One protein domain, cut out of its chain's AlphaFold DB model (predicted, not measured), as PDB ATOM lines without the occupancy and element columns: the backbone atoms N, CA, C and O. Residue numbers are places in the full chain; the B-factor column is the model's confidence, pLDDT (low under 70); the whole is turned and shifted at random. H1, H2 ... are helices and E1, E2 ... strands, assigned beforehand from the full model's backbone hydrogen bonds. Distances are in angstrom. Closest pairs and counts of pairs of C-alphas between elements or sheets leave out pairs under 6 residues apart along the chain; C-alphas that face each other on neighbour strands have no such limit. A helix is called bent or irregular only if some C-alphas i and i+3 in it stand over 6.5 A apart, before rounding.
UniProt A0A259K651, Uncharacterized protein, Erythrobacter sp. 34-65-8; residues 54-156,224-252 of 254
ATOM      1  N   ALA A  54      77.362  74.838  83.838       90.69
ATOM      2  CA  ALA A  54      77.908  74.492  85.155       90.69
ATOM      3  C   ALA A  54      79.442  74.347  85.193       90.69
ATOM      4  O   ALA A  54      80.028  74.293  86.270       90.69
ATOM      5  N   TRP A  55      80.095  74.253  84.033       90.81
ATOM      6  CA  TRP A  55      81.541  74.092  83.879       90.81
ATOM      7  C   TRP A  55      82.146  75.177  82.983       90.81
ATOM      8  O   TRP A  55      83.260  75.014  82.487       90.81
ATOM      9  N   ALA A  56      81.412  76.262  82.729       92.81
ATOM     10  CA  ALA A  56      81.907  77.387  81.943       92.81
ATOM     11  C   ALA A  56      82.944  78.214  82.717       92.81
ATOM     12  O   ALA A  56      83.747  78.904  82.097       92.81
ATOM     13  N   VAL A  57      82.959  78.127  84.051       93.38
ATOM     14  CA  VAL A  57      83.937  78.808  84.904       93.38
ATOM     15  C   VAL A  57      84.472  77.837  85.950       93.38
ATOM     16  O   VAL A  57      83.706  77.315  86.758       93.38
ATOM     17  N   ARG A  58      85.784  77.589  85.920       85.69
ATOM     18  CA  ARG A  58      86.534  76.813  86.919       85.69
ATOM     19  C   ARG A  58      87.924  77.427  87.046       85.69
ATOM     20  O   ARG A  58      88.793  77.153  86.233       85.69
ATOM     21  N   GLY A  59      88.105  78.371  87.969       85.50
ATOM     22  CA  GLY A  59      89.342  79.167  88.086       85.50
ATOM     23  C   GLY A  59      89.594  80.168  86.939       85.50
ATOM     24  O   GLY A  59      90.110  81.251  87.191       85.50
ATOM     25  N   ALA A  60      89.176  79.852  85.712       92.88
ATOM     26  CA  ALA A  60      89.216  80.701  84.525       92.88
ATOM     27  C   ALA A  60      87.939  80.536  83.677       92.88
ATOM     28  O   ALA A  60      87.177  79.576  83.850       92.88
ATOM     29  N   PHE A  61      87.715  81.461  82.737       95.81
ATOM     30  CA  PHE A  61      86.681  81.299  81.715       95.81
ATOM     31  C   PHE A  61      87.036  80.135  80.794       95.81
ATOM     32  O   PHE A  61      88.109  80.115  80.198       95.81
ATOM     33  N   TYR A  62      86.108  79.190  80.665       94.81
ATOM     34  CA  TYR A  62      86.166  78.073  79.730       94.81
ATOM     35  C   TYR A  62      87.521  77.351  79.722       94.81
ATOM     36  O   TYR A  62      88.086  77.101  78.662       94.81
ATOM     37  N   GLU A  63      88.012  76.987  80.911       91.75
ATOM     38  CA  GLU A  63      89.348  76.417  81.155       91.75
ATOM     39  C   GLU A  63      89.747  75.265  80.215       91.75
ATOM     40  O   GLU A  63      90.930  75.077  79.981       91.75
ATOM     41  N   PHE A  64      88.799  74.508  79.651       91.06
ATOM     42  CA  PHE A  64      89.053  73.364  78.756       91.06
ATOM     43  C   PHE A  64      88.528  73.564  77.322       91.06
ATOM     44  O   PHE A  64      88.453  72.605  76.548       91.06
ATOM     45  N   ALA A  65      88.135  74.785  76.938       92.75
ATOM     46  CA  ALA A  65      87.549  75.028  75.621       92.75
ATOM     47  C   ALA A  65      88.516  74.706  74.483       92.75
ATOM     48  O   ALA A  65      88.092  74.118  73.495       92.75
ATOM     49  N   GLY A  66      89.804  75.028  74.607       93.62
ATOM     50  CA  GLY A  66      90.779  74.762  73.547       93.62
ATOM     51  C   GLY A  66      90.854  73.284  73.152       93.62
ATOM     52  O   GLY A  66      90.746  72.965  71.966       93.62
ATOM     53  N   GLU A  67      90.968  72.387  74.133       92.56
ATOM     54  CA  GLU A  67      90.987  70.929  73.927       92.56
ATOM     55  C   GLU A  67      89.666  70.412  73.356       92.56
ATOM     56  O   GLU A  67      89.647  69.616  72.415       92.56
ATOM     57  N   ARG A  68      88.547  70.897  73.898       91.88
ATOM     58  CA  ARG A  68      87.216  70.499  73.441       91.88
ATOM     59  C   ARG A  68      86.968  70.916  71.993       91.88
ATOM     60  O   ARG A  68      86.502  70.104  71.200       91.88
ATOM     61  N   ILE A  69      87.295  72.157  71.640       91.56
ATOM     62  CA  ILE A  69      87.180  72.674  70.273       91.56
ATOM     63  C   ILE A  69      88.091  71.883  69.332       91.56
ATOM     64  O   ILE A  69      87.663  71.502  68.243       91.56
ATOM     65  N   ARG A  70      89.314  71.558  69.773       91.19
ATOM     66  CA  ARG A  70      90.258  70.754  68.989       91.19
ATOM     67  C   ARG A  70      89.662  69.412  68.579       91.19
ATOM     68  O   ARG A  70      89.800  69.044  67.414       91.19
ATOM     69  N   ALA A  71      88.949  68.730  69.475       88.00
ATOM     70  CA  ALA A  71      88.278  67.473  69.148       88.00
ATOM     71  C   ALA A  71      87.289  67.618  67.973       88.00
ATOM     72  O   ALA A  71      87.243  66.743  67.115       88.00
ATOM     73  N   PHE A  72      86.561  68.737  67.873       84.50
ATOM     74  CA  PHE A  72      85.666  69.000  66.738       84.50
ATOM     75  C   PHE A  72      86.426  69.273  65.442       84.50
ATOM     76  O   PHE A  72      86.056  68.741  64.400       84.50
ATOM     77  N   THR A  73      87.517  70.043  65.489       85.00
ATOM     78  CA  THR A  73      88.326  70.298  64.278       85.00
ATOM     79  C   THR A  73      88.929  69.018  63.694       85.00
ATOM     80  O   THR A  73      89.131  68.926  62.491       85.00
ATOM     81  N   GLN A  74      89.169  67.997  64.524       86.06
ATOM     82  CA  GLN A  74      89.670  66.697  64.070       86.06
ATOM     83  C   GLN A  74      88.617  65.851  63.343       86.06
ATOM     84  O   GLN A  74      88.993  64.914  62.645       86.06
ATOM     85  N   VAL A  75      87.326  66.176  63.480       85.75
ATOM     86  CA  VAL A  75      86.243  65.522  62.724       85.75
ATOM     87  C   VAL A  75      86.257  65.959  61.255       85.75
ATOM     88  O   VAL A  75      85.858  65.187  60.390       85.75
ATOM     89  N   PHE A  76      86.763  67.162  60.965       82.56
ATOM     90  CA  PHE A  76      86.790  67.758  59.626       82.56
ATOM     91  C   PHE A  76      88.231  68.110  59.209       82.56
ATOM     92  O   PHE A  76      88.551  69.287  59.055       82.56
ATOM     93  N   PRO A  77      89.128  67.116  59.049       78.12
ATOM     94  CA  PRO A  77      90.563  67.358  58.869       78.12
ATOM     95  C   PRO A  77      90.915  68.121  57.583       78.12
ATOM     96  O   PRO A  77      91.946  68.789  57.545       78.12
ATOM     97  N   ASP A  78      90.059  68.044  56.561       81.94
ATOM     98  CA  ASP A  78      90.253  68.722  55.273       81.94
ATOM     99  C   ASP A  78      89.721  70.167  55.261       81.94
ATOM    100  O   ASP A  78      89.947  70.905  54.302       81.94
ATOM    101  N   PHE A  79      89.039  70.596  56.329       83.56
ATOM    102  CA  PHE A  79      88.506  71.949  56.462       83.56
ATOM    103  C   PHE A  79      89.419  72.795  57.346       83.56
ATOM    104  O   PHE A  79      89.807  72.393  58.442       83.56
ATOM    105  N   ALA A  80      89.737  74.008  56.893       86.88
ATOM    106  CA  ALA A  80      90.430  74.982  57.727       86.88
ATOM    107  C   ALA A  80      89.449  75.540  58.777       86.88
ATOM    108  O   ALA A  80      88.464  76.176  58.397       86.88
ATOM    109  N   PRO A  81      89.681  75.326  60.086       90.88
ATOM    110  CA  PRO A  81      88.784  75.840  61.105       90.88
ATOM    111  C   PRO A  81      89.008  77.337  61.329       90.88
ATOM    112  O   PRO A  81      90.139  77.821  61.424       90.88
ATOM    113  N   GLU A  82      87.909  78.046  61.525       93.62
ATOM    114  CA  GLU A  82      87.880  79.405  62.049       93.62
ATOM    115  C   GLU A  82      86.845  79.493  63.168       93.62
ATOM    116  O   GLU A  82      85.867  78.742  63.194       93.62
ATOM    117  N   PHE A  83      87.071  80.395  64.116       96.00
ATOM    118  CA  PHE A  83      86.231  80.532  65.299       96.00
ATOM    119  C   PHE A  83      85.633  81.930  65.379       96.00
ATOM    120  O   PHE A  83      86.273  82.912  65.015       96.00
ATOM    121  N   HIS A  84      84.416  82.016  65.903       97.31
ATOM    122  CA  HIS A  84      83.684  83.263  66.100       97.31
ATOM    123  C   HIS A  84      83.166  83.268  67.537       97.31
ATOM    124  O   HIS A  84      82.504  82.314  67.946       97.31
ATOM    125  N   LEU A  85      83.526  84.282  68.322       97.38
ATOM    126  CA  LEU A  85      83.255  84.333  69.759       97.38
ATOM    127  C   LEU A  85      82.807  85.731  70.188       97.38
ATOM    128  O   LEU A  85      83.594  86.675  70.124       97.38
ATOM    129  N   SER A  86      81.592  85.844  70.723       97.38
ATOM    130  CA  SER A  86      81.232  86.999  71.542       97.38
ATOM    131  C   SER A  86      81.779  86.826  72.961       97.38
ATOM    132  O   SER A  86      81.716  85.743  73.549       97.38
ATOM    133  N   ILE A  87      82.337  87.896  73.514       98.06
ATOM    134  CA  ILE A  87      82.732  87.994  74.923       98.06
ATOM    135  C   ILE A  87      81.818  88.989  75.617       98.06
ATOM    136  O   ILE A  87      81.324  89.910  74.987       98.06
ATOM    137  N   ARG A  88      81.587  88.818  76.913       96.94
ATOM    138  CA  ARG A  88      80.665  89.671  77.668       96.94
ATOM    139  C   ARG A  88      81.295  90.121  78.970       96.94
ATOM    140  O   ARG A  88      82.054  89.362  79.582       96.94
ATOM    141  N   ASN A  89      80.947  91.317  79.425       96.75
ATOM    142  CA  ASN A  89      81.357  91.848  80.712       96.75
ATOM    143  C   ASN A  89      81.056  90.821  81.822       96.75
ATOM    144  O   ASN A  89      79.891  90.451  82.012       96.75
ATOM    145  N   PRO A  90      82.067  90.364  82.590       96.00
ATOM    146  CA  PRO A  90      81.883  89.417  83.687       96.00
ATOM    147  C   PRO A  90      80.820  89.855  84.696       96.00
ATOM    148  O   PRO A  90      80.146  88.998  85.272       96.00
ATOM    149  N   ALA A  91      80.627  91.168  84.871       95.00
ATOM    150  CA  ALA A  91      79.623  91.713  85.768       95.00
ATOM    151  C   ALA A  91      78.188  91.341  85.363       95.00
ATOM    152  O   ALA A  91      77.348  91.130  86.230       95.00
ATOM    153  N   THR A  92      77.908  91.204  84.065       94.38
ATOM    154  CA  THR A  92      76.588  90.787  83.563       94.38
ATOM    155  C   THR A  92      76.563  89.319  83.134       94.38
ATOM    156  O   THR A  92      75.515  88.677  83.192       94.38
ATOM    157  N   PHE A  93      77.713  88.746  82.766       95.12
ATOM    158  CA  PHE A  93      77.837  87.345  82.369       95.12
ATOM    159  C   PHE A  93      77.704  86.371  83.548       95.12
ATOM    160  O   PHE A  93      76.966  85.394  83.447       95.12
ATOM    161  N   LEU A  94      78.389  86.609  84.673       94.56
ATOM    162  CA  LEU A  94      78.385  85.673  85.807       94.56
ATOM    163  C   LEU A  94      77.006  85.504  86.473       94.56
ATOM    164  O   LEU A  94      76.638  84.353  86.735       94.56
ATOM    165  N   PRO A  95      76.217  86.571  86.724       93.00
ATOM    166  CA  PRO A  95      74.854  86.417  87.233       93.00
ATOM    167  C   PRO A  95      73.969  85.630  86.257       93.00
ATOM    168  O   PRO A  95      73.290  84.685  86.662       93.00
ATOM    169  N   ALA A  96      74.040  85.951  84.958       92.81
ATOM    170  CA  ALA A  96      73.284  85.255  83.918       92.81
ATOM    171  C   ALA A  96      73.670  83.769  83.823       92.81
ATOM    172  O   ALA A  96      72.804  82.900  83.712       92.81
ATOM    173  N   LEU A  97      74.964  83.454  83.938       93.44
ATOM    174  CA  LEU A  97      75.455  82.083  83.968       93.44
ATOM    175  C   LEU A  97      74.901  81.323  85.179       93.44
ATOM    176  O   LEU A  97      74.386  80.220  85.012       93.44
ATOM    177  N   LYS A  98      74.960  81.907  86.384       93.06
ATOM    178  CA  LYS A  98      74.419  81.295  87.610       93.06
ATOM    179  C   LYS A  98      72.916  81.041  87.514       93.06
ATOM    180  O   LYS A  98      72.475  79.947  87.866       93.06
ATOM    181  N   ALA A  99      72.150  81.996  86.986       92.56
ATOM    182  CA  ALA A  99      70.724  81.816  86.720       92.56
ATOM    183  C   ALA A  99      70.483  80.643  85.753       92.56
ATOM    184  O   ALA A  99      69.715  79.732  86.062       92.56
ATOM    185  N   ARG A 100      71.239  80.578  84.649       91.81
ATOM    186  CA  ARG A 100      71.168  79.481  83.670       91.81
ATOM    187  C   ARG A 100      71.519  78.115  84.271       91.81
ATOM    188  O   ARG A 100      70.931  77.105  83.883       91.81
ATOM    189  N   VAL A 101      72.484  78.056  85.193       93.06
ATOM    190  CA  VAL A 101      72.836  76.833  85.939       93.06
ATOM    191  C   VAL A 101      71.667  76.395  86.826       93.06
ATOM    192  O   VAL A 101      71.286  75.221  86.778       93.06
ATOM    193  N   ALA A 102      71.061  77.334  87.562       92.88
ATOM    194  CA  ALA A 102      69.899  77.085  88.416       92.88
ATOM    195  C   ALA A 102      68.702  76.547  87.618       92.88
ATOM    196  O   ALA A 102      68.109  75.534  87.988       92.88
ATOM    197  N   GLU A 103      68.376  77.182  86.488       92.75
ATOM    198  CA  GLU A 103      67.280  76.791  85.589       92.75
ATOM    199  C   GLU A 103      67.425  75.362  85.057       92.75
ATOM    200  O   GLU A 103      66.432  74.681  84.807       92.75
ATOM    201  N   ARG A 104      68.666  74.888  84.894       89.50
ATOM    202  CA  ARG A 104      68.967  73.510  84.478       89.50
ATOM    203  C   ARG A 104      68.978  72.509  85.640       89.50
ATOM    204  O   ARG A 104      69.311  71.348  85.426       89.50
ATOM    205  N   GLY A 105      68.601  72.929  86.849       90.62
ATOM    206  CA  GLY A 105      68.501  72.073  88.033       90.62
ATOM    207  C   GLY A 105      69.841  71.761  88.702       90.62
ATOM    208  O   GLY A 105      69.935  70.796  89.460       90.62
ATOM    209  N   HIS A 106      70.882  72.545  88.420       90.81
ATOM    210  CA  HIS A 106      72.201  72.401  89.031       90.81
ATOM    211  C   HIS A 106      72.432  73.468  90.109       90.81
ATOM    212  O   HIS A 106      71.817  74.531  90.082       90.81
ATOM    213  N   ASP A 107      73.343  73.194  91.048       89.38
ATOM    214  CA  ASP A 107      73.725  74.159  92.083       89.38
ATOM    215  C   ASP A 107      74.472  75.356  91.452       89.38
ATOM    216  O   ASP A 107      75.537  75.159  90.858       89.38
ATOM    217  N   PRO A 108      73.967  76.601  91.575       86.25
ATOM    218  CA  PRO A 108      74.637  77.795  91.050       86.25
ATOM    219  C   PRO A 108      76.018  78.050  91.661       86.25
ATOM    220  O   PRO A 108      76.834  78.748  91.058       86.25
ATOM    221  N   ASN A 109      76.306  77.472  92.831       85.31
ATOM    222  CA  ASN A 109      77.623  77.535  93.463       85.31
ATOM    223  C   ASN A 109      78.682  76.710  92.722       85.31
ATOM    224  O   ASN A 109      79.858  76.843  93.025       85.31
ATOM    225  N   LEU A 110      78.306  75.898  91.726       78.88
ATOM    226  CA  LEU A 110      79.273  75.276  90.813       78.88
ATOM    227  C   LEU A 110      80.048  76.316  89.990       78.88
ATOM    228  O   LEU A 110      81.151  76.031  89.528       78.88
ATOM    229  N   VAL A 111      79.488  77.520  89.827       80.50
ATOM    230  CA  VAL A 111      80.190  78.695  89.302       80.50
ATOM    231  C   VAL A 111      80.936  79.356  90.466       80.50
ATOM    232  O   VAL A 111      80.497  80.380  91.002       80.50
ATOM    233  N   ASP A 112      82.036  78.725  90.877       76.06
ATOM    234  CA  ASP A 112      82.919  79.201  91.945       76.06
ATOM    235  C   ASP A 112      84.257  79.675  91.368       76.06
ATOM    236  O   ASP A 112      84.987  78.937  90.698       76.06
ATOM    237  N   CYS A 113      84.541  80.954  91.577       85.00
ATOM    238  CA  CYS A 113      85.750  81.626  91.125       85.00
ATOM    239  C   CYS A 113      85.864  82.986  91.811       85.00
ATOM    240  O   CYS A 113      84.868  83.540  92.277       85.00
ATOM    241  N   ASP A 114      87.066  83.549  91.787       91.56
ATOM    242  CA  ASP A 114      87.250  84.982  91.979       91.56
ATOM    243  C   ASP A 114      86.924  85.708  90.657       91.56
ATOM    244  O   ASP A 114      87.682  85.556  89.691       91.56
ATOM    245  N   PRO A 115      85.831  86.499  90.564       93.56
ATOM    246  CA  PRO A 115      85.503  87.244  89.347       93.56
ATOM    247  C   PRO A 115      86.625  88.191  88.914       93.56
ATOM    248  O   PRO A 115      86.835  88.382  87.715       93.56
ATOM    249  N   MET A 116      87.383  88.737  89.871       94.62
ATOM    250  CA  MET A 116      88.516  89.622  89.600       94.62
ATOM    251  C   MET A 116      89.732  88.883  89.052       94.62
ATOM    252  O   MET A 116      90.667  89.536  88.600       94.62
ATOM    253  N   ALA A 117      89.746  87.551  89.047       94.19
ATOM    254  CA  ALA A 117      90.792  86.771  88.399       94.19
ATOM    255  C   ALA A 117      90.469  86.473  86.925       94.19
ATOM    256  O   ALA A 117      91.387  86.263  86.134       94.19
ATOM    257  N   LEU A 118      89.194  86.509  86.521       95.88
ATOM    258  CA  LEU A 118      88.758  86.014  85.214       95.88
ATOM    259  C   LEU A 118      89.140  86.938  84.050       95.88
ATOM    260  O   LEU A 118      88.882  88.141  84.085       95.88
ATOM    261  N   CYS A 119      89.704  86.363  82.990       96.69
ATOM    262  CA  CYS A 119      90.064  87.054  81.751       96.69
ATOM    263  C   CYS A 119      89.609  86.235  80.537       96.69
ATOM    264  O   CYS A 119      89.918  85.049  80.418       96.69
ATOM    265  N   TRP A 120      88.895  86.866  79.605       98.38
ATOM    266  CA  TRP A 120      88.539  86.263  78.319       98.38
ATOM    267  C   TRP A 120      89.769  86.041  77.439       98.38
ATOM    268  O   TRP A 120      89.818  85.075  76.676       98.38
ATOM    269  N   SER A 121      90.794  86.889  77.576       98.38
ATOM    270  CA  SER A 121      92.058  86.727  76.851       98.38
ATOM    271  C   SER A 121      92.760  85.406  77.172       98.38
ATOM    272  O   SER A 121      93.430  84.851  76.299       98.38
ATOM    273  N   ASP A 122      92.569  84.857  78.375       97.00
ATOM    274  CA  ASP A 122      93.102  83.547  78.757       97.00
ATOM    275  C   ASP A 122      92.379  82.414  78.023       97.00
ATOM    276  O   ASP A 122      93.039  81.553  77.434       97.00
ATOM    277  N   ALA A 123      91.043  82.465  77.961       96.88
ATOM    278  CA  ALA A 123      90.235  81.516  77.194       96.88
ATOM    279  C   ALA A 123      90.615  81.540  75.703       96.88
ATOM    280  O   ALA A 123      90.904  80.505  75.104       96.88
ATOM    281  N   ILE A 124      90.705  82.732  75.107       98.06
ATOM    282  CA  ILE A 124      91.082  82.904  73.695       98.06
ATOM    283  C   ILE A 124      92.501  82.389  73.439       98.06
ATOM    284  O   ILE A 124      92.746  81.698  72.446       98.06
ATOM    285  N   ARG A 125      93.451  82.675  74.339       96.81
ATOM    286  CA  ARG A 125      94.831  82.182  74.224       96.81
ATOM    287  C   ARG A 125      94.864  80.661  74.233       96.81
ATOM    288  O   ARG A 125      95.562  80.075  73.408       96.81
ATOM    289  N   GLN A 126      94.094  80.040  75.120       95.75
ATOM    290  CA  GLN A 126      93.981  78.592  75.189       95.75
ATOM    291  C   GLN A 126      93.416  78.016  73.881       95.75
ATOM    292  O   GLN A 126      94.020  77.117  73.296       95.75
ATOM    293  N   ILE A 127      92.317  78.570  73.361       96.19
ATOM    294  CA  ILE A 127      91.716  78.134  72.089       96.19
ATOM    295  C   ILE A 127      92.749  78.167  70.959       96.19
ATOM    296  O   ILE A 127      92.938  77.170  70.258       96.19
ATOM    297  N   LEU A 128      93.473  79.280  70.827       96.31
ATOM    298  CA  LEU A 128      94.499  79.480  69.803       96.31
ATOM    299  C   LEU A 128      95.758  78.616  69.997       96.31
ATOM    300  O   LEU A 128      96.489  78.373  69.028       96.31
ATOM    301  N   GLN A 129      96.055  78.191  71.227       95.88
ATOM    302  CA  GLN A 129      97.171  77.298  71.543       95.88
ATOM    303  C   GLN A 129      96.870  75.857  71.116       95.88
ATOM    304  O   GLN A 129      97.720  75.219  70.496       95.88
ATOM    305  N   PHE A 130      95.669  75.353  71.408       95.56
ATOM    306  CA  PHE A 130      95.269  73.985  71.053       95.56
ATOM    307  C   PHE A 130      94.876  73.824  69.580       95.56
ATOM    308  O   PHE A 130      94.865  72.707  69.064       95.56
ATOM    309  N   ASN A 131      94.603  74.930  68.884       93.69
ATOM    310  CA  ASN A 131      94.213  74.946  67.476       93.69
ATOM    311  C   ASN A 131      95.226  75.755  66.645       93.69
ATOM    312  O   ASN A 131      94.937  76.874  66.214       93.69
ATOM    313  N   PRO A 132      96.451  75.230  66.432       90.62
ATOM    314  CA  PRO A 132      97.448  75.905  65.611       90.62
ATOM    315  C   PRO A 132      96.934  76.070  64.175       90.62
ATOM    316  O   PRO A 132      96.347  75.151  63.613       90.62
ATOM    317  N   GLY A 133      97.154  77.249  63.590       88.25
ATOM    318  CA  GLY A 133      96.670  77.604  62.248       88.25
ATOM    319  C   GLY A 133      95.267  78.222  62.197       88.25
ATOM    320  O   GLY A 133      94.986  78.946  61.250       88.25
ATOM    321  N   ALA A 134      94.434  78.026  63.224       93.06
ATOM    322  CA  ALA A 134      93.112  78.646  63.286       93.06
ATOM    323  C   ALA A 134      93.192  80.152  63.587       93.06
ATOM    324  O   ALA A 134      94.104  80.622  64.281       93.06
ATOM    325  N   GLN A 135      92.200  80.887  63.087       94.88
ATOM    326  CA  GLN A 135      91.934  82.284  63.428       94.88
ATOM    327  C   GLN A 135      90.672  82.378  64.285       94.88
ATOM    328  O   GLN A 135      89.822  81.485  64.246       94.88
ATOM    329  N   ILE A 136      90.554  83.455  65.059       97.50
ATOM    330  CA  ILE A 136      89.353  83.744  65.840       97.50
ATOM    331  C   ILE A 136      88.894  85.182  65.614       97.50
ATOM    332  O   ILE A 136      89.676  86.123  65.743       97.50
ATOM    333  N   THR A 137      87.617  85.344  65.296       98.44
ATOM    334  CA  THR A 137      86.932  86.633  65.264       98.44
ATOM    335  C   THR A 137      86.235  86.848  66.600       98.44
ATOM    336  O   THR A 137      85.497  85.976  67.058       98.44
ATOM    337  N   VAL A 138      86.489  87.986  67.241       98.69
ATOM    338  CA  VAL A 138      85.974  88.313  68.577       98.69
ATOM    339  C   VAL A 138      85.254  89.655  68.557       98.69
ATOM    340  O   VAL A 138      85.676  90.572  67.853       98.69
ATOM    341  N   TRP A 139      84.189  89.777  69.341       98.56
ATOM    342  CA  TRP A 139      83.494  91.040  69.593       98.56
ATOM    343  C   TRP A 139      82.886  91.066  70.995       98.56
ATOM    344  O   TRP A 139      82.719  90.018  71.619       98.56
ATOM    345  N   CYS A 140      82.553  92.255  71.489       98.19
ATOM    346  CA  CYS A 140      81.801  92.412  72.732       98.19
ATOM    347  C   CYS A 140      80.311  92.134  72.483       98.19
ATOM    348  O   CYS A 140      79.714  92.698  71.568       98.19
ATOM    349  N   ASP A 141      79.694  91.290  73.307       96.12
ATOM    350  CA  ASP A 141      78.271  90.946  73.252       96.12
ATOM    351  C   ASP A 141      77.401  92.205  73.360       96.12
ATOM    352  O   ASP A 141      76.397  92.328  72.660       96.12
ATOM    353  N   GLU A 142      77.857  93.178  74.156       94.56
ATOM    354  CA  GLU A 142      77.237  94.490  74.343       94.56
ATOM    355  C   GLU A 142      77.097  95.291  73.037       94.56
ATOM    356  O   GLU A 142      76.129  96.030  72.862       94.56
ATOM    357  N   ASP A 143      78.033  95.110  72.103       95.44
ATOM    358  CA  ASP A 143      78.068  95.819  70.822       95.44
ATOM    359  C   ASP A 143      77.265  95.102  69.731       95.44
ATOM    360  O   ASP A 143      76.971  95.692  68.686       95.44
ATOM    361  N   THR A 144      76.880  93.839  69.959       95.62
ATOM    362  CA  THR A 144      76.233  92.972  68.960       95.62
ATOM    363  C   THR A 144      75.058  93.647  68.242       95.62
ATOM    364  O   THR A 144      75.019  93.559  67.015       95.62
ATOM    365  N   PRO A 145      74.137  94.378  68.907       95.06
ATOM    366  CA  PRO A 145      73.057  95.079  68.208       95.06
ATOM    367  C   PRO A 145      73.537  96.085  67.147       95.06
ATOM    368  O   PRO A 145      72.883  96.256  66.122       95.06
ATOM    369  N   LEU A 146      74.689  96.731  67.343       95.38
ATOM    370  CA  LEU A 146      75.239  97.721  66.406       95.38
ATOM    371  C   LEU A 146      76.025  97.072  65.258       95.38
ATOM    372  O   LEU A 146      76.051  97.601  64.135       95.38
ATOM    373  N   ILE A 147      76.656  95.929  65.531       96.00
ATOM    374  CA  ILE A 147      77.576  95.252  64.607       96.00
ATOM    375  C   ILE A 147      77.020  93.960  63.999       96.00
ATOM    376  O   ILE A 147      77.736  93.267  63.278       96.00
ATOM    377  N   TRP A 148      75.757  93.618  64.268       96.06
ATOM    378  CA  TRP A 148      75.157  92.345  63.858       96.06
ATOM    379  C   TRP A 148      75.351  91.998  62.375       96.06
ATOM    380  O   TRP A 148      75.740  90.866  62.092       96.06
ATOM    381  N   PRO A 149      75.211  92.937  61.416       94.12
ATOM    382  CA  PRO A 149      75.480  92.621  60.014       94.12
ATOM    383  C   PRO A 149      76.940  92.233  59.745       94.12
ATOM    384  O   PRO A 149      77.198  91.368  58.915       94.12
ATOM    385  N   GLU A 150      77.907  92.825  60.457       94.38
ATOM    386  CA  GLU A 150      79.317  92.433  60.337       94.38
ATOM    387  C   GLU A 150      79.581  91.060  60.968       94.38
ATOM    388  O   GLU A 150      80.366  90.287  60.423       94.38
ATOM    389  N   VAL A 151      78.902  90.731  62.073       95.62
ATOM    390  CA  VAL A 151      78.958  89.393  62.684       95.62
ATOM    391  C   VAL A 151      78.398  88.348  61.720       95.62
ATOM    392  O   VAL A 151      79.059  87.344  61.459       95.62
ATOM    393  N   LEU A 152      77.227  88.599  61.127       94.25
ATOM    394  CA  LEU A 152      76.629  87.720  60.119       94.25
ATOM    395  C   LEU A 152      77.552  87.536  58.906       94.25
ATOM    396  O   LEU A 152      77.724  86.413  58.430       94.25
ATOM    397  N   GLN A 153      78.194  88.605  58.431       92.88
ATOM    398  CA  GLN A 153      79.157  88.525  57.332       92.88
ATOM    399  C   GLN A 153      80.373  87.664  57.699       92.88
ATOM    400  O   GLN A 153      80.766  86.790  56.926       92.88
ATOM    401  N   ALA A 154      80.952  87.884  58.883       93.81
ATOM    402  CA  ALA A 154      82.112  87.139  59.358       93.81
ATOM    403  C   ALA A 154      81.793  85.645  59.532       93.81
ATOM    404  O   ALA A 154      82.559  84.788  59.095       93.81
ATOM    405  N   VAL A 155      80.641  85.323  60.123       92.75
ATOM    406  CA  VAL A 155      80.225  83.938  60.375       92.75
ATOM    407  C   VAL A 155      79.845  83.221  59.081       92.75
ATOM    408  O   VAL A 155      80.218  82.061  58.914       92.75
ATOM    409  N   SER A 156      79.135  83.884  58.163       89.81
ATOM    410  CA  SER A 156      78.626  83.263  56.931       89.81
ATOM    411  C   SER A 156      79.686  83.046  55.852       89.81
ATOM    412  O   SER A 156      79.531  82.148  55.032       89.81
ATOM    413  N   TRP A 224      78.124  92.046  96.050       94.25
ATOM    414  CA  TRP A 224      78.660  92.961  95.041       94.25
ATOM    415  C   TRP A 224      78.163  94.386  95.297       94.25
ATOM    416  O   TRP A 224      76.962  94.630  95.398       94.25
ATOM    417  N   THR A 225      79.096  95.327  95.416       94.75
ATOM    418  CA  THR A 225      78.811  96.768  95.461       94.75
ATOM    419  C   THR A 225      78.899  97.369  94.058       94.75
ATOM    420  O   THR A 225      79.452  96.743  93.153       94.75
ATOM    421  N   GLN A 226      78.402  98.598  93.880       93.75
ATOM    422  CA  GLN A 226      78.577  99.319  92.614       93.75
ATOM    423  C   GLN A 226      80.066  99.489  92.273       93.75
ATOM    424  O   GLN A 226      80.468  99.132  91.174       93.75
ATOM    425  N   ASP A 227      80.891  99.896  93.243       96.31
ATOM    426  CA  ASP A 227      82.344 100.023  93.058       96.31
ATOM    427  C   ASP A 227      82.985  98.709  92.576       96.31
ATOM    428  O   ASP A 227      83.829  98.711  91.686       96.31
ATOM    429  N   TYR A 228      82.546  97.561  93.110       95.81
ATOM    430  CA  TYR A 228      83.046  96.253  92.681       95.81
ATOM    431  C   TYR A 228      82.652  95.928  91.231       95.81
ATOM    432  O   TYR A 228      83.455  95.379  90.473       95.81
ATOM    433  N   VAL A 229      81.420  96.262  90.837       95.62
ATOM    434  CA  VAL A 229      80.934  96.108  89.456       95.62
ATOM    435  C   VAL A 229      81.701  97.022  88.497       95.62
ATOM    436  O   VAL A 229      82.076  96.584  87.404       95.62
ATOM    437  N   ASP A 230      81.978  98.256  88.910       96.19
ATOM    438  CA  ASP A 230      82.733  99.234  88.127       96.19
ATOM    439  C   ASP A 230      84.187  98.778  87.937       96.19
ATOM    440  O   ASP A 230      84.694  98.785  86.812       96.19
ATOM    441  N   ASP A 231      84.834  98.279  88.994       97.75
ATOM    442  CA  ASP A 231      86.187  97.713  88.936       97.75
ATOM    443  C   ASP A 231      86.254  96.480  88.017       97.75
ATOM    444  O   ASP A 231      87.171  96.349  87.195       97.75
ATOM    445  N   LEU A 232      85.262  95.586  88.100       96.88
ATOM    446  CA  LEU A 232      85.177  94.395  87.253       96.88
ATOM    447  C   LEU A 232      84.989  94.777  85.777       96.88
ATOM    448  O   LEU A 232      85.636  94.209  84.893       96.88
ATOM    449  N   THR A 233      84.163  95.791  85.519       96.94
ATOM    450  CA  THR A 233      83.933  96.358  84.184       96.94
ATOM    451  C   THR A 233      85.196  97.017  83.630       96.94
ATOM    452  O   THR A 233      85.583  96.770  82.487       96.94
ATOM    453  N   ALA A 234      85.911  97.799  84.442       98.31
ATOM    454  CA  ALA A 234      87.179  98.401  84.045       98.31
ATOM    455  C   ALA A 234      88.228  97.333  83.698       98.31
ATOM    456  O   ALA A 234      88.957  97.466  82.707       98.31
ATOM    457  N   ARG A 235      88.284  96.237  84.465       98.25
ATOM    458  CA  ARG A 235      89.174  95.102  84.185       98.25
ATOM    459  C   ARG A 235      88.798  94.376  82.894       98.25
ATOM    460  O   ARG A 235      89.698  94.014  82.134       98.25
ATOM    461  N   TYR A 236      87.505  94.214  82.618       98.38
ATOM    462  CA  TYR A 236      87.013  93.683  81.346       98.38
ATOM    463  C   TYR A 236      87.462  94.541  80.161       98.38
ATOM    464  O   TYR A 236      88.047  94.006  79.223       98.38
ATOM    465  N   HIS A 237      87.315  95.866  80.229       98.38
ATOM    466  CA  HIS A 237      87.780  96.762  79.163       98.38
ATOM    467  C   HIS A 237      89.296  96.676  78.938       98.38
ATOM    468  O   HIS A 237      89.760  96.648  77.798       98.38
ATOM    469  N   GLN A 238      90.090  96.562  80.008       98.50
ATOM    470  CA  GLN A 238      91.529  96.310  79.869       98.50
ATOM    471  C   GLN A 238      91.818  94.972  79.177       98.50
ATOM    472  O   GLN A 238      92.810  94.856  78.460       98.50
ATOM    473  N   ASP A 239      90.993  93.952  79.407       98.69
ATOM    474  CA  ASP A 239      91.152  92.647  78.773       98.69
ATOM    475  C   ASP A 239      90.754  92.660  77.294       98.69
ATOM    476  O   ASP A 239      91.487  92.117  76.470       98.69
ATOM    477  N   VAL A 240      89.688  93.379  76.930       98.62
ATOM    478  CA  VAL A 240      89.324  93.671  75.532       98.62
ATOM    479  C   VAL A 240      90.507  94.304  74.792       98.62
ATOM    480  O   VAL A 240      90.894  93.853  73.714       98.62
ATOM    481  N   GLU A 241      91.169  95.282  75.410       98.38
ATOM    482  CA  GLU A 241      92.370  95.915  74.860       98.38
ATOM    483  C   GLU A 241      93.554  94.949  74.693       98.38
ATOM    484  O   GLU A 241      94.386  95.124  73.795       98.38
ATOM    485  N   ARG A 242      93.666  93.914  75.535       98.50
ATOM    486  CA  ARG A 242      94.650  92.839  75.330       98.50
ATOM    487  C   ARG A 242      94.254  91.980  74.135       98.50
ATOM    488  O   ARG A 242      95.103  91.734  73.281       98.50
ATOM    489  N   ILE A 243      92.985  91.581  74.047       98.62
ATOM    490  CA  ILE A 243      92.439  90.725  72.983       98.62
ATOM    491  C   ILE A 243      92.627  91.362  71.606       98.62
ATOM    492  O   ILE A 243      93.114  90.697  70.696       98.62
ATOM    493  N   ARG A 244      92.364  92.666  71.466       98.19
ATOM    494  CA  ARG A 244      92.582  93.427  70.218       98.19
ATOM    495  C   ARG A 244      94.011  93.339  69.678       98.19
ATOM    496  O   ARG A 244      94.229  93.498  68.483       98.19
ATOM    497  N   ARG A 245      94.996  93.124  70.555       97.81
ATOM    498  CA  ARG A 245      96.425  93.047  70.205       97.81
ATOM    499  C   ARG A 245      96.924  91.608  70.063       97.81
ATOM    500  O   ARG A 245      98.104  91.406  69.774       97.81
ATOM    501  N   MET A 246      96.076  90.605  70.298       98.06
ATOM    502  CA  MET A 246      96.479  89.203  70.229       98.06
ATOM    503  C   MET A 246      96.690  88.755  68.772       98.06
ATOM    504  O   MET A 246      95.883  89.062  67.896       98.06
ATOM    505  N   PRO A 247      97.752  87.984  68.483       96.94
ATOM    506  CA  PRO A 247      97.972  87.451  67.146       96.94
ATOM    507  C   PRO A 247      96.882  86.437  66.781       96.94
ATOM    508  O   PRO A 247      96.496  85.619  67.616       96.94
ATOM    509  N   ARG A 248      96.464  86.433  65.506       96.94
ATOM    510  CA  ARG A 248      95.381  85.585  64.956       96.94
ATOM    511  C   ARG A 248      93.983  85.902  65.501       96.94
ATOM    512  O   ARG A 248      93.062  85.119  65.274       96.94
ATOM    513  N   VAL A 249      93.834  87.034  66.188       98.38
ATOM    514  CA  VAL A 249      92.537  87.590  66.565       98.38
ATOM    515  C   VAL A 249      92.163  88.691  65.579       98.38
ATOM    516  O   VAL A 249      92.934  89.628  65.372       98.38
ATOM    517  N   THR A 250      90.970  88.590  65.007       98.19
ATOM    518  CA  THR A 250      90.285  89.697  64.334       98.19
ATOM    519  C   THR A 250      89.247  90.241  65.304       98.19
ATOM    520  O   THR A 250      88.397  89.490  65.769       98.19
ATOM    521  N   PHE A 251      89.306  91.528  65.643       98.44
ATOM    522  CA  PHE A 251      88.332  92.136  66.549       98.44
ATOM    523  C   PHE A 251      87.317  92.967  65.759       98.44
ATOM    524  O   PHE A 251      87.722  93.853  65.003       98.44
ATOM    525  N   LEU A 252      86.021  92.690  65.923       97.12
ATOM    526  CA  LEU A 252      84.951  93.513  65.355       97.12
ATOM    527  C   LEU A 252      84.571  94.590  66.367       97.12
ATOM    528  O   LEU A 252      84.229  94.285  67.504       97.12
TER     529      LEU A 252
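AT A GLANCE: This is residues 54 to 156 and 224 to 252 of the 254 residues of an uncharacterized protein of Erythrobacter sp. 34-65-8 (UniProt A0A259K651). A small parallel sheet, E1, E2 and E3, lies between helices: H3 and H5 cover one face and the kinked H4 covers the other. H1 packs on H3, while the long H5 reaches past the sheet to H2, and residues 74 to 79 stick out. The printed part has 132 residues with five named helices and three named strands, in the order H1 E1 H2 H3 E2 H4 H5 E3; the class is mostly helix. The whole is compact, with a radius of gyration of the C-alphas of 15.5 A, and its outline is elongated, 48 by 31 by 24 A.

IN THESE COORDINATES: Find C-alpha 65 at (87.549, 75.028, 75.621); there H1 begins, residues 65 to 73. E1 is residues 82 to 87, 16.3 A long, and H2 is residues 90 to 103, 19.4 A. H3 follows at residues 120 to 130, 15.8 A, then E2 at residues 135 to 140, 17.1 A. H4, residues 141 to 156, is irregular, with C-alphas 146 and 149 8.2 A apart and a kink of 93 degrees near residue 148. Beyond the cut, H5 runs 25.5 A from C-alpha 226 at (78.577, 99.319, 92.614) to residue 243. E3, residues 249 to 251, ends at (88.332, 92.136, 66.549).

HOW THE PARTS SIT: Start at the sheet, where E2 is the inner strand. E1 and E2 are parallel at 19 degrees; look at N 85 and O 137, 2.9 A apart. E2 and E3 are parallel at 31 degrees, with N 138 and O 250 2.8 A apart. H3 is over E2 at a height over the sheet of 9.5 A. H5 is on the same face at 12.1 A, and H4 on the opposite face at 9.0 A: three layers, helices on both faces of a sheet. E1, H2, H3 and E2 form a strand-helix-strand unit, two parallel neighbour strands with helices between, whose crossover is right-handed. H3 and H5 touch at Ser 121 and Ile 243, their closest C-alphas, 5.6 A apart, through residues 239 to 243 of H5 alone. H1 is not on the sheet but touches H3, the closest C-alphas being those of Gly 66 and Ile 127, 3.8 A. H2 touches H5 with residues 90 to 91 alone, about perpendicular at 77 degrees; the closest C-alphas are those of Ala 91 and Val 229, 5.9 A. Every O i to N i+4 pair is within hydrogen-bond range in H3 and H5, against 4 of 5 in H1, 8 of 10 in H2 and 8 of 12 in H4.

THE WHOLE: The C-alphas farthest apart, those of Asp 78 and Thr 225, are 50.3 A apart. Residues 157 to 223 are not printed, and C-alphas 156 and 224 are 39.3 A apart across this cut. The link from H2 to H3 is long, 16 residues. The mean pLDDT of the printed part is 93.5, and no printed residue is under 70.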